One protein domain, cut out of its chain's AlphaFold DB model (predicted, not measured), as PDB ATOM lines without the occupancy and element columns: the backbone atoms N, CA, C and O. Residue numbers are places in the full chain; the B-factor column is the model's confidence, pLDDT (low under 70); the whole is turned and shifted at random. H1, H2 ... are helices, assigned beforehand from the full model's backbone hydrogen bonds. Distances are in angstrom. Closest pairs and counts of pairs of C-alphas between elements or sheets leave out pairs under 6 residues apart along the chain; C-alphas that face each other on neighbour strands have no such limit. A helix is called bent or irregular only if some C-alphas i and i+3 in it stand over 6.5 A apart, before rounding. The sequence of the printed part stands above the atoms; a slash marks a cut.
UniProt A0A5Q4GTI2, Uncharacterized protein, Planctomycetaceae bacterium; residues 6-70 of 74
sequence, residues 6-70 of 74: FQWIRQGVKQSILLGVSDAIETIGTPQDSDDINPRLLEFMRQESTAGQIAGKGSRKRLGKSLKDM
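This is residues 6 to 70 of the 74 residues of an uncharacterized protein of Planctomycetaceae bacterium (UniProt A0A5Q4GTI2). Two longer helices, H1 and H2, cross as an open X, near each other at the crossing, and a loop joins one end of H1 to H2. From the far end of H2 a tail, residues 55 to 66, reaches away to the tiny helix H3, so the shape is a loose cross with a long arm. The printed part has 65 residues with three named helices, in the order H1, H2, H3, no named strand, and the class all helix. It is only just loose, close to extended, with a radius of gyration of the C-alphas of 16.0 A, and elongated, spanning 52 by 30 by 21 A.

Find C-alpha 6 at (23.516, -37.962, 16.742); from there H1, residues 6 to 28, runs 32.4 A to C-alpha 28 at (-6.266, -25.533, 19.295). H2, residues 39 to 54, covers 24.8 A and is only just irregular: C-alphas 50 and 53 are 6.6 A apart. H3, residues 67 to 70, ends at C-alpha 70, at (14.381, -57.878, 31.731).

Begin with H1: it is near H2, with 7 pairs of C-alphas within 10 A and the closest at 8.1 A. Residues 6 to 17 and 23 to 28 of H1 stand free, and so do residues 49 to 54 of H2. H3 is apart from H1 and from H2. In H1 every O i to N i+4 pair is within hydrogen-bond range; in H2, 9 of 12 are, and H3 is too short for such a pair.

Look at Asp 33 and Lys 68, whose C-alphas, 52.0 A apart, are the two farthest apart. The link from H1 to H2 is short, and that from H2 to H3, 12 residues, is long. The printed part has no cut. Its mean pLDDT is 70.5, and residues 29 to 37 and 44 to 70 are under 70.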
ATOM      1  N   PHE A   6      24.095 -39.118  17.432       95.19
ATOM      2  CA  PHE A   6      23.516 -37.962  16.742       95.19
ATOM      3  C   PHE A   6      22.264 -38.325  15.946       95.19
ATOM      4  O   PHE A   6      21.297 -37.564  15.941       95.19
ATOM      5  N   GLN A   7      22.251 -39.492  15.300       91.44
ATOM      6  CA  GLN A   7      21.054 -40.003  14.635       91.44
ATOM      7  C   GLN A   7      19.959 -40.312  15.652       91.44
ATOM      8  O   GLN A   7      18.822 -39.896  15.446       91.44
ATOM      9  N   TRP A   8      20.292 -40.961  16.769       91.81
ATOM     10  CA  TRP A   8      19.321 -41.244  17.827       91.81
ATOM     11  C   TRP A   8      18.694 -39.960  18.391       91.81
ATOM     12  O   TRP A   8      17.468 -39.854  18.437       91.81
ATOM     13  N   ILE A   9      19.511 -38.949  18.712       93.88
ATOM     14  CA  ILE A   9      19.030 -37.638  19.174       93.88
ATOM     15  C   ILE A   9      18.154 -36.985  18.101       93.88
ATOM     16  O   ILE A   9      17.046 -36.544  18.398       93.88
ATOM     17  N   ARG A  10      18.608 -36.943  16.843       93.56
ATOM     18  CA  ARG A  10      17.864 -36.309  15.746       93.56
ATOM     19  C   ARG A  10      16.490 -36.943  15.547       93.56
ATOM     20  O   ARG A  10      15.511 -36.217  15.380       93.56
ATOM     21  N   GLN A  11      16.410 -38.273  15.565       91.25
ATOM     22  CA  GLN A  11      15.133 -38.975  15.443       91.25
ATOM     23  C   GLN A  11      14.256 -38.753  16.680       91.25
ATOM     24  O   GLN A  11      13.075 -38.447  16.531       91.25
ATOM     25  N   GLY A  12      14.827 -38.817  17.887       92.06
ATOM     26  CA  GLY A  12      14.091 -38.584  19.133       92.06
ATOM     27  C   GLY A  12      13.480 -37.182  19.220       92.06
ATOM     28  O   GLY A  12      12.302 -37.034  19.553       92.06
ATOM     29  N   VAL A  13      14.243 -36.151  18.845       94.56
ATOM     30  CA  VAL A  13      13.758 -34.763  18.797       94.56
ATOM     31  C   VAL A  13      12.673 -34.605  17.731       94.56
ATOM     32  O   VAL A  13      11.620 -34.043  18.023       94.56
ATOM     33  N   LYS A  14      12.875 -35.152  16.522       91.00
ATOM     34  CA  LYS A  14      11.877 -35.089  15.442       91.00
ATOM     35  C   LYS A  14      10.532 -35.678  15.882       91.00
ATOM     36  O   LYS A  14       9.501 -35.054  15.667       91.00
ATOM     37  N   GLN A  15      10.549 -36.850  16.512       87.38
ATOM     38  CA  GLN A  15       9.339 -37.522  16.995       87.38
ATOM     39  C   GLN A  15       8.648 -36.740  18.120       87.38
ATOM     40  O   GLN A  15       7.429 -36.600  18.108       87.38
ATOM     41  N   SER A  16       9.418 -36.167  19.050       90.69
ATOM     42  CA  SER A  16       8.866 -35.370  20.158       90.69
ATOM     43  C   SER A  16       8.163 -34.101  19.665       90.69
ATOM     44  O   SER A  16       7.096 -33.753  20.164       90.69
ATOM     45  N   ILE A  17       8.737 -33.430  18.659       91.25
ATOM     46  CA  ILE A  17       8.134 -32.241  18.041       91.25
ATOM     47  C   ILE A  17       6.848 -32.616  17.302       91.25
ATOM     48  O   ILE A  17       5.838 -31.949  17.480       91.25
ATOM     49  N   LEU A  18       6.868 -33.685  16.499       88.12
ATOM     50  CA  LEU A  18       5.686 -34.130  15.751       88.12
ATOM     51  C   LEU A  18       4.514 -34.464  16.679       88.12
ATOM     52  O   LEU A  18       3.395 -34.027  16.422       88.12
ATOM     53  N   LEU A  19       4.784 -35.160  17.786       88.00
ATOM     54  CA  LEU A  19       3.769 -35.460  18.792       88.00
ATOM     55  C   LEU A  19       3.186 -34.181  19.412       88.00
ATOM     56  O   LEU A  19       1.970 -34.055  19.506       88.00
ATOM     57  N   GLY A  20       4.037 -33.218  19.783       86.75
ATOM     58  CA  GLY A  20       3.587 -31.939  20.341       86.75
ATOM     59  C   GLY A  20       2.776 -31.096  19.353       86.75
ATOM     60  O   GLY A  20       1.810 -30.450  19.741       86.75
ATOM     61  N   VAL A  21       3.126 -31.131  18.065       84.94
ATOM     62  CA  VAL A  21       2.355 -30.454  17.012       84.94
ATOM     63  C   VAL A  21       1.001 -31.134  16.808       84.94
ATOM     64  O   VAL A  21      -0.002 -30.441  16.677       84.94
ATOM     65  N   SER A  22       0.950 -32.468  16.823       82.69
ATOM     66  CA  SER A  22      -0.313 -33.211  16.731       82.69
ATOM     67  C   SER A  22      -1.260 -32.875  17.887       82.69
ATOM     68  O   SER A  22      -2.438 -32.630  17.647       82.69
ATOM     69  N   ASP A  23      -0.739 -32.814  19.115       83.62
ATOM     70  CA  ASP A  23      -1.502 -32.452  20.320       83.62
ATOM     71  C   ASP A  23      -1.999 -30.995  20.273       83.62
ATOM     72  O   ASP A  23      -3.156 -30.697  20.580       83.62
ATOM     73  N   ALA A  24      -1.152 -30.076  19.795       85.12
ATOM     74  CA  ALA A  24      -1.535 -28.682  19.593       85.12
ATOM     75  C   ALA A  24      -2.646 -28.532  18.541       85.12
ATOM     76  O   ALA A  24      -3.566 -27.744  18.743       85.12
ATOM     77  N   ILE A  25      -2.593 -29.301  17.449       82.69
ATOM     78  CA  ILE A  25      -3.634 -29.303  16.411       82.69
ATOM     79  C   ILE A  25      -4.951 -29.868  16.952       82.69
ATOM     80  O   ILE A  25      -6.010 -29.333  16.633       82.69
ATOM     81  N   GLU A  26      -4.911 -30.911  17.782       78.38
ATOM     82  CA  GLU A  26      -6.114 -31.463  18.419       78.38
ATOM     83  C   GLU A  26      -6.736 -30.473  19.419       78.38
ATOM     84  O   GLU A  26      -7.955 -30.313  19.461       78.38
ATOM     85  N   THR A  27      -5.901 -29.765  20.182       79.69
ATOM     86  CA  THR A  27      -6.350 -28.854  21.247       79.69
ATOM     87  C   THR A  27      -6.809 -27.491  20.725       79.69
ATOM     88  O   THR A  27      -7.804 -26.944  21.196       79.69
ATOM     89  N   ILE A  28      -6.063 -26.908  19.784       78.88
ATOM     90  CA  ILE A  28      -6.266 -25.533  19.295       78.88
ATOM     91  C   ILE A  28      -7.029 -25.536  17.958       78.88
ATOM     92  O   ILE A  28      -7.620 -24.525  17.575       78.88
ATOM     93  N   GLY A  29      -7.090 -26.684  17.280       69.88
ATOM     94  CA  GLY A  29      -7.674 -26.834  15.954       69.88
ATOM     95  C   GLY A  29      -6.665 -26.575  14.834       69.88
ATOM     96  O   GLY A  29      -5.542 -26.113  15.048       69.88
ATOM     97  N   THR A  30      -7.063 -26.880  13.600       68.75
ATOM     98  CA  THR A  30      -6.282 -26.522  12.412       68.75
ATOM     99  C   THR A  30      -6.488 -25.040  12.073       68.75
ATOM    100  O   THR A  30      -7.640 -24.595  12.075       68.75
ATOM    101  N   PRO A  31      -5.424 -24.287  11.732       65.12
ATOM    102  CA  PRO A  31      -5.546 -22.944  11.164       65.12
ATOM    103  C   PRO A  31      -6.566 -22.921  10.017       65.12
ATOM    104  O   PRO A  31      -6.593 -23.849   9.208       65.12
ATOM    105  N   GLN A  32      -7.415 -21.888   9.954       61.75
ATOM    106  CA  GLN A  32      -8.421 -21.769   8.886       61.75
ATOM    107  C   GLN A  32      -7.786 -21.544   7.507       61.75
ATOM    108  O   GLN A  32      -8.349 -21.985   6.510       61.75
ATOM    109  N   ASP A  33      -6.585 -20.958   7.470       59.91
ATOM    110  CA  ASP A  33      -5.745 -20.865   6.279       59.91
ATOM    111  C   ASP A  33      -4.743 -22.023   6.252       59.91
ATOM    112  O   ASP A  33      -3.652 -21.982   6.825       59.91
ATOM    113  N   SER A  34      -5.118 -23.100   5.564       57.69
ATOM    114  CA  SER A  34      -4.236 -24.240   5.292       57.69
ATOM    115  C   SER A  34      -3.030 -23.894   4.405       57.69
ATOM    116  O   SER A  34      -2.127 -24.721   4.282       57.69
ATOM    117  N   ASP A  35      -3.002 -22.694   3.817       60.38
ATOM    118  CA  ASP A  35      -1.907 -22.191   2.976       60.38
ATOM    119  C   ASP A  35      -0.626 -21.878   3.776       60.38
ATOM    120  O   ASP A  35       0.471 -21.920   3.215       60.38
ATOM    121  N   ASP A  36      -0.734 -21.659   5.093       62.19
ATOM    122  CA  ASP A  36       0.418 -21.417   5.978       62.19
ATOM    123  C   ASP A  36       1.081 -22.709   6.486       62.19
ATOM    124  O   ASP A  36       2.184 -22.689   7.049       62.19
ATOM    125  N   ILE A  37       0.438 -23.867   6.298       65.75
ATOM    126  CA  ILE A  37       0.993 -25.147   6.740       65.75
ATOM    127  C   ILE A  37       1.875 -25.713   5.633       65.75
ATOM    128  O   ILE A  37       1.422 -26.007   4.529       65.75
ATOM    129  N   ASN A  38       3.151 -25.947   5.950       76.00
ATOM    130  CA  ASN A  38       4.081 -26.543   4.998       76.00
ATOM    131  C   ASN A  38       3.518 -27.879   4.457       76.00
ATOM    132  O   ASN A  38       3.276 -28.798   5.247       76.00
ATOM    133  N   PRO A  39       3.366 -28.048   3.130       71.38
ATOM    134  CA  PRO A  39       2.734 -29.231   2.546       71.38
ATOM    135  C   PRO A  39       3.468 -30.535   2.886       71.38
ATOM    136  O   PRO A  39       2.833 -31.581   3.013       71.38
ATOM    137  N   ARG A  40       4.786 -30.485   3.132       70.19
ATOM    138  CA  ARG A  40       5.540 -31.658   3.602       70.19
ATOM    139  C   ARG A  40       5.151 -32.074   5.015       70.19
ATOM    140  O   ARG A  40       5.176 -33.260   5.319       70.19
ATOM    141  N   LEU A  41       4.810 -31.125   5.888       70.06
ATOM    142  CA  LEU A  41       4.359 -31.432   7.246       70.06
ATOM    143  C   LEU A  41       3.008 -32.156   7.206       70.06
ATOM    144  O   LEU A  41       2.850 -33.174   7.872       70.06
ATOM    145  N   LEU A  42       2.085 -31.686   6.359       72.31
ATOM    146  CA  LEU A  42       0.795 -32.344   6.132       72.31
ATOM    147  C   LEU A  42       0.960 -33.764   5.573       72.31
ATOM    148  O   LEU A  42       0.270 -34.683   6.013       72.31
ATOM    149  N   GLU A  43       1.886 -33.960   4.632       73.38
ATOM    150  CA  GLU A  43       2.207 -35.279   4.079       73.38
ATOM    151  C   GLU A  43       2.767 -36.227   5.154       73.38
ATOM    152  O   GLU A  43       2.289 -37.354   5.286       73.38
ATOM    153  N   PHE A  44       3.698 -35.754   5.991       68.44
ATOM    154  CA  PHE A  44       4.242 -36.538   7.105       68.44
ATOM    155  C   PHE A  44       3.179 -36.905   8.149       68.44
ATOM    156  O   PHE A  44       3.152 -38.047   8.610       68.44
ATOM    157  N   MET A  45       2.279 -35.978   8.490       66.56
ATOM    158  CA  MET A  45       1.172 -36.251   9.412       66.56
ATOM    159  C   MET A  45       0.219 -37.319   8.861       66.56
ATOM    160  O   MET A  45      -0.156 -38.239   9.587       66.56
ATOM    161  N   ARG A  46      -0.136 -37.242   7.568       68.44
ATOM    162  CA  ARG A  46      -0.980 -38.256   6.905       68.44
ATOM    163  C   ARG A  46      -0.297 -39.620   6.831       68.44
ATOM    164  O   ARG A  46      -0.963 -40.648   6.950       68.44
ATOM    165  N   GLN A  47       1.022 -39.644   6.657       65.38
ATOM    166  CA  GLN A  47       1.793 -40.882   6.606       65.38
ATOM    167  C   GLN A  47       1.778 -41.616   7.963       65.38
ATOM    168  O   GLN A  47       1.596 -42.836   7.988       65.38
ATOM    169  N   GLU A  48       1.859 -40.902   9.093       56.41
ATOM    170  CA  GLU A  48       1.746 -41.514  10.430       56.41
ATOM    171  C   GLU A  48       0.329 -42.020  10.759       56.41
ATOM    172  O   GLU A  48       0.198 -43.050  11.424       56.41
ATOM    173  N   SER A  49      -0.733 -41.413  10.208       53.97
ATOM    174  CA  SER A  49      -2.108 -41.941  10.329       53.97
ATOM    175  C   SER A  49      -2.256 -43.352   9.740       53.97
ATOM    176  O   SER A  49      -3.041 -44.158  10.234       53.97
ATOM    177  N   THR A  50      -1.477 -43.673   8.701       50.56
ATOM    178  CA  THR A  50      -1.468 -45.002   8.059       50.56
ATOM    179  C   THR A  50      -0.481 -45.985   8.695       50.56
ATOM    180  O   THR A  50      -0.696 -47.195   8.642       50.56
ATOM    181  N   ALA A  51       0.565 -45.492   9.368       50.19
ATOM    182  CA  ALA A  51       1.522 -46.325  10.101       50.19
ATOM    183  C   ALA A  51       0.981 -46.817  11.465       50.19
ATOM    184  O   ALA A  51       1.521 -47.760  12.046       50.19
ATOM    185  N   GLY A  52      -0.123 -46.236  11.952       47.09
ATOM    186  CA  GLY A  52      -0.785 -46.611  13.207       47.09
ATOM    187  C   GLY A  52      -1.403 -48.018  13.251       47.09
ATOM    188  O   GLY A  52      -1.773 -48.480  14.329       47.09
ATOM    189  N   GLN A  53      -1.481 -48.746  12.130       47.78
ATOM    190  CA  GLN A  53      -1.947 -50.143  12.119       47.78
ATOM    191  C   GLN A  53      -0.850 -51.180  12.416       47.78
ATOM    192  O   GLN A  53      -1.149 -52.368  12.516       47.78
ATOM    193  N   ILE A  54       0.397 -50.752  12.646       49.72
ATOM    194  CA  ILE A  54       1.493 -51.634  13.085       49.72
ATOM    195  C   ILE A  54       1.800 -51.457  14.584       49.72
ATOM    196  O   ILE A  54       2.908 -51.709  15.042       49.72
ATOM    197  N   ALA A  55       0.825 -51.050  15.399       51.72
ATOM    198  CA  ALA A  55       0.902 -51.226  16.848       51.72
ATOM    199  C   ALA A  55       0.372 -52.623  17.200       51.72
ATOM    200  O   ALA A  55      -0.775 -52.810  17.610       51.72
ATOM    201  N   GLY A  56       1.223 -53.628  16.991       46.28
ATOM    202  CA  GLY A  56       0.983 -54.979  17.475       46.28
ATOM    203  C   GLY A  56       0.646 -54.977  18.969       46.28
ATOM    204  O   GLY A  56       1.181 -54.182  19.741       46.28
ATOM    205  N   LYS A  57      -0.243 -55.896  19.359       49.78
ATOM    206  CA  LYS A  57      -0.482 -56.372  20.733       49.78
ATOM    207  C   LYS A  57       0.839 -56.447  21.515       49.78
ATOM    208  O   LYS A  57       1.541 -57.450  21.487       49.78
ATOM    209  N   GLY A  58       1.182 -55.376  22.213       53.69
ATOM    210  CA  GLY A  58       2.441 -55.255  22.929       53.69
ATOM    211  C   GLY A  58       2.246 -54.279  24.065       53.69
ATOM    212  O   GLY A  58       2.341 -53.072  23.877       53.69
ATOM    213  N   SER A  59       1.910 -54.829  25.234       55.84
ATOM    214  CA  SER A  59       1.802 -54.139  26.520       55.84
ATOM    215  C   SER A  59       2.759 -52.944  26.609       55.84
ATOM    216  O   SER A  59       3.976 -53.130  26.665       55.84
ATOM    217  N   ARG A  60       2.192 -51.732  26.660       60.38
ATOM    218  CA  ARG A  60       2.890 -50.456  26.867       60.38
ATOM    219  C   ARG A  60       3.840 -50.603  28.057       60.38
ATOM    220  O   ARG A  60       3.406 -50.629  29.208       60.38
ATOM    221  N   LYS A  61       5.138 -50.773  27.782       60.59
ATOM    222  CA  LYS A  61       6.166 -50.934  28.818       60.59
ATOM    223  C   LYS A  61       6.281 -49.612  29.571       60.59
ATOM    224  O   LYS A  61       6.908 -48.670  29.100       60.59
ATOM    225  N   ARG A  62       5.613 -49.536  30.724       64.25
ATOM    226  CA  ARG A  62       5.715 -48.420  31.667       64.25
ATOM    227  C   ARG A  62       7.187 -48.279  32.052       64.25
ATOM    228  O   ARG A  62       7.771 -49.205  32.615       64.25
ATOM    229  N   LEU A  63       7.780 -47.144  31.693       60.47
ATOM    230  CA  LEU A  63       9.128 -46.761  32.099       60.47
ATOM    231  C   LEU A  63       9.115 -46.668  33.631       60.47
ATOM    232  O   LEU A  63       8.440 -45.815  34.197       60.47
ATOM    233  N   GLY A  64       9.738 -47.640  34.293       64.69
ATOM    234  CA  GLY A  64       9.601 -47.853  35.737       64.69
ATOM    235  C   GLY A  64       9.912 -49.280  36.192       64.69
ATOM    236  O   GLY A  64      10.130 -49.500  37.378       64.69
ATOM    237  N   LYS A  65       9.992 -50.253  35.272       63.00
ATOM    238  CA  LYS A  65      10.595 -51.559  35.574       63.00
ATOM    239  C   LYS A  65      12.121 -51.455  35.545       63.00
ATOM    240  O   LYS A  65      12.693 -51.017  34.547       63.00
ATOM    241  N   SER A  66      12.757 -51.828  36.654       58.91
ATOM    242  CA  SER A  66      14.216 -51.869  36.793       58.91
ATOM    243  C   SER A  66      14.810 -52.902  35.830       58.91
ATOM    244  O   SER A  66      14.175 -53.910  35.534       58.91
ATOM    245  N   LEU A  67      16.045 -52.673  35.369       56.34
ATOM    246  CA  LEU A  67      16.794 -53.544  34.445       56.34
ATOM    247  C   LEU A  67      16.857 -55.023  34.879       56.34
ATOM    248  O   LEU A  67      17.067 -55.891  34.042       56.34
ATOM    249  N   LYS A  68      16.632 -55.319  36.165       59.88
ATOM    250  CA  LYS A  68      16.580 -56.682  36.720       59.88
ATOM    251  C   LYS A  68      15.363 -57.502  36.266       59.88
ATOM    252  O   LYS A  68      15.431 -58.720  36.283       59.88
ATOM    253  N   ASP A  69      14.278 -56.857  35.834       60.91
ATOM    254  CA  ASP A  69      13.053 -57.523  35.356       60.91
ATOM    255  C   ASP A  69      13.090 -57.879  33.854       60.91
ATOM    256  O   ASP A  69      12.074 -58.292  33.292       60.91
ATOM    257  N   MET A  70      14.220 -57.650  33.175       61.38
ATOM    258  CA  MET A  70      14.381 -57.878  31.731       61.38
ATOM    259  C   MET A  70      15.213 -59.121  31.383       61.38
ATOM    260  O   MET A  70      15.605 -59.261  30.229       61.38
TER     261      MET A  70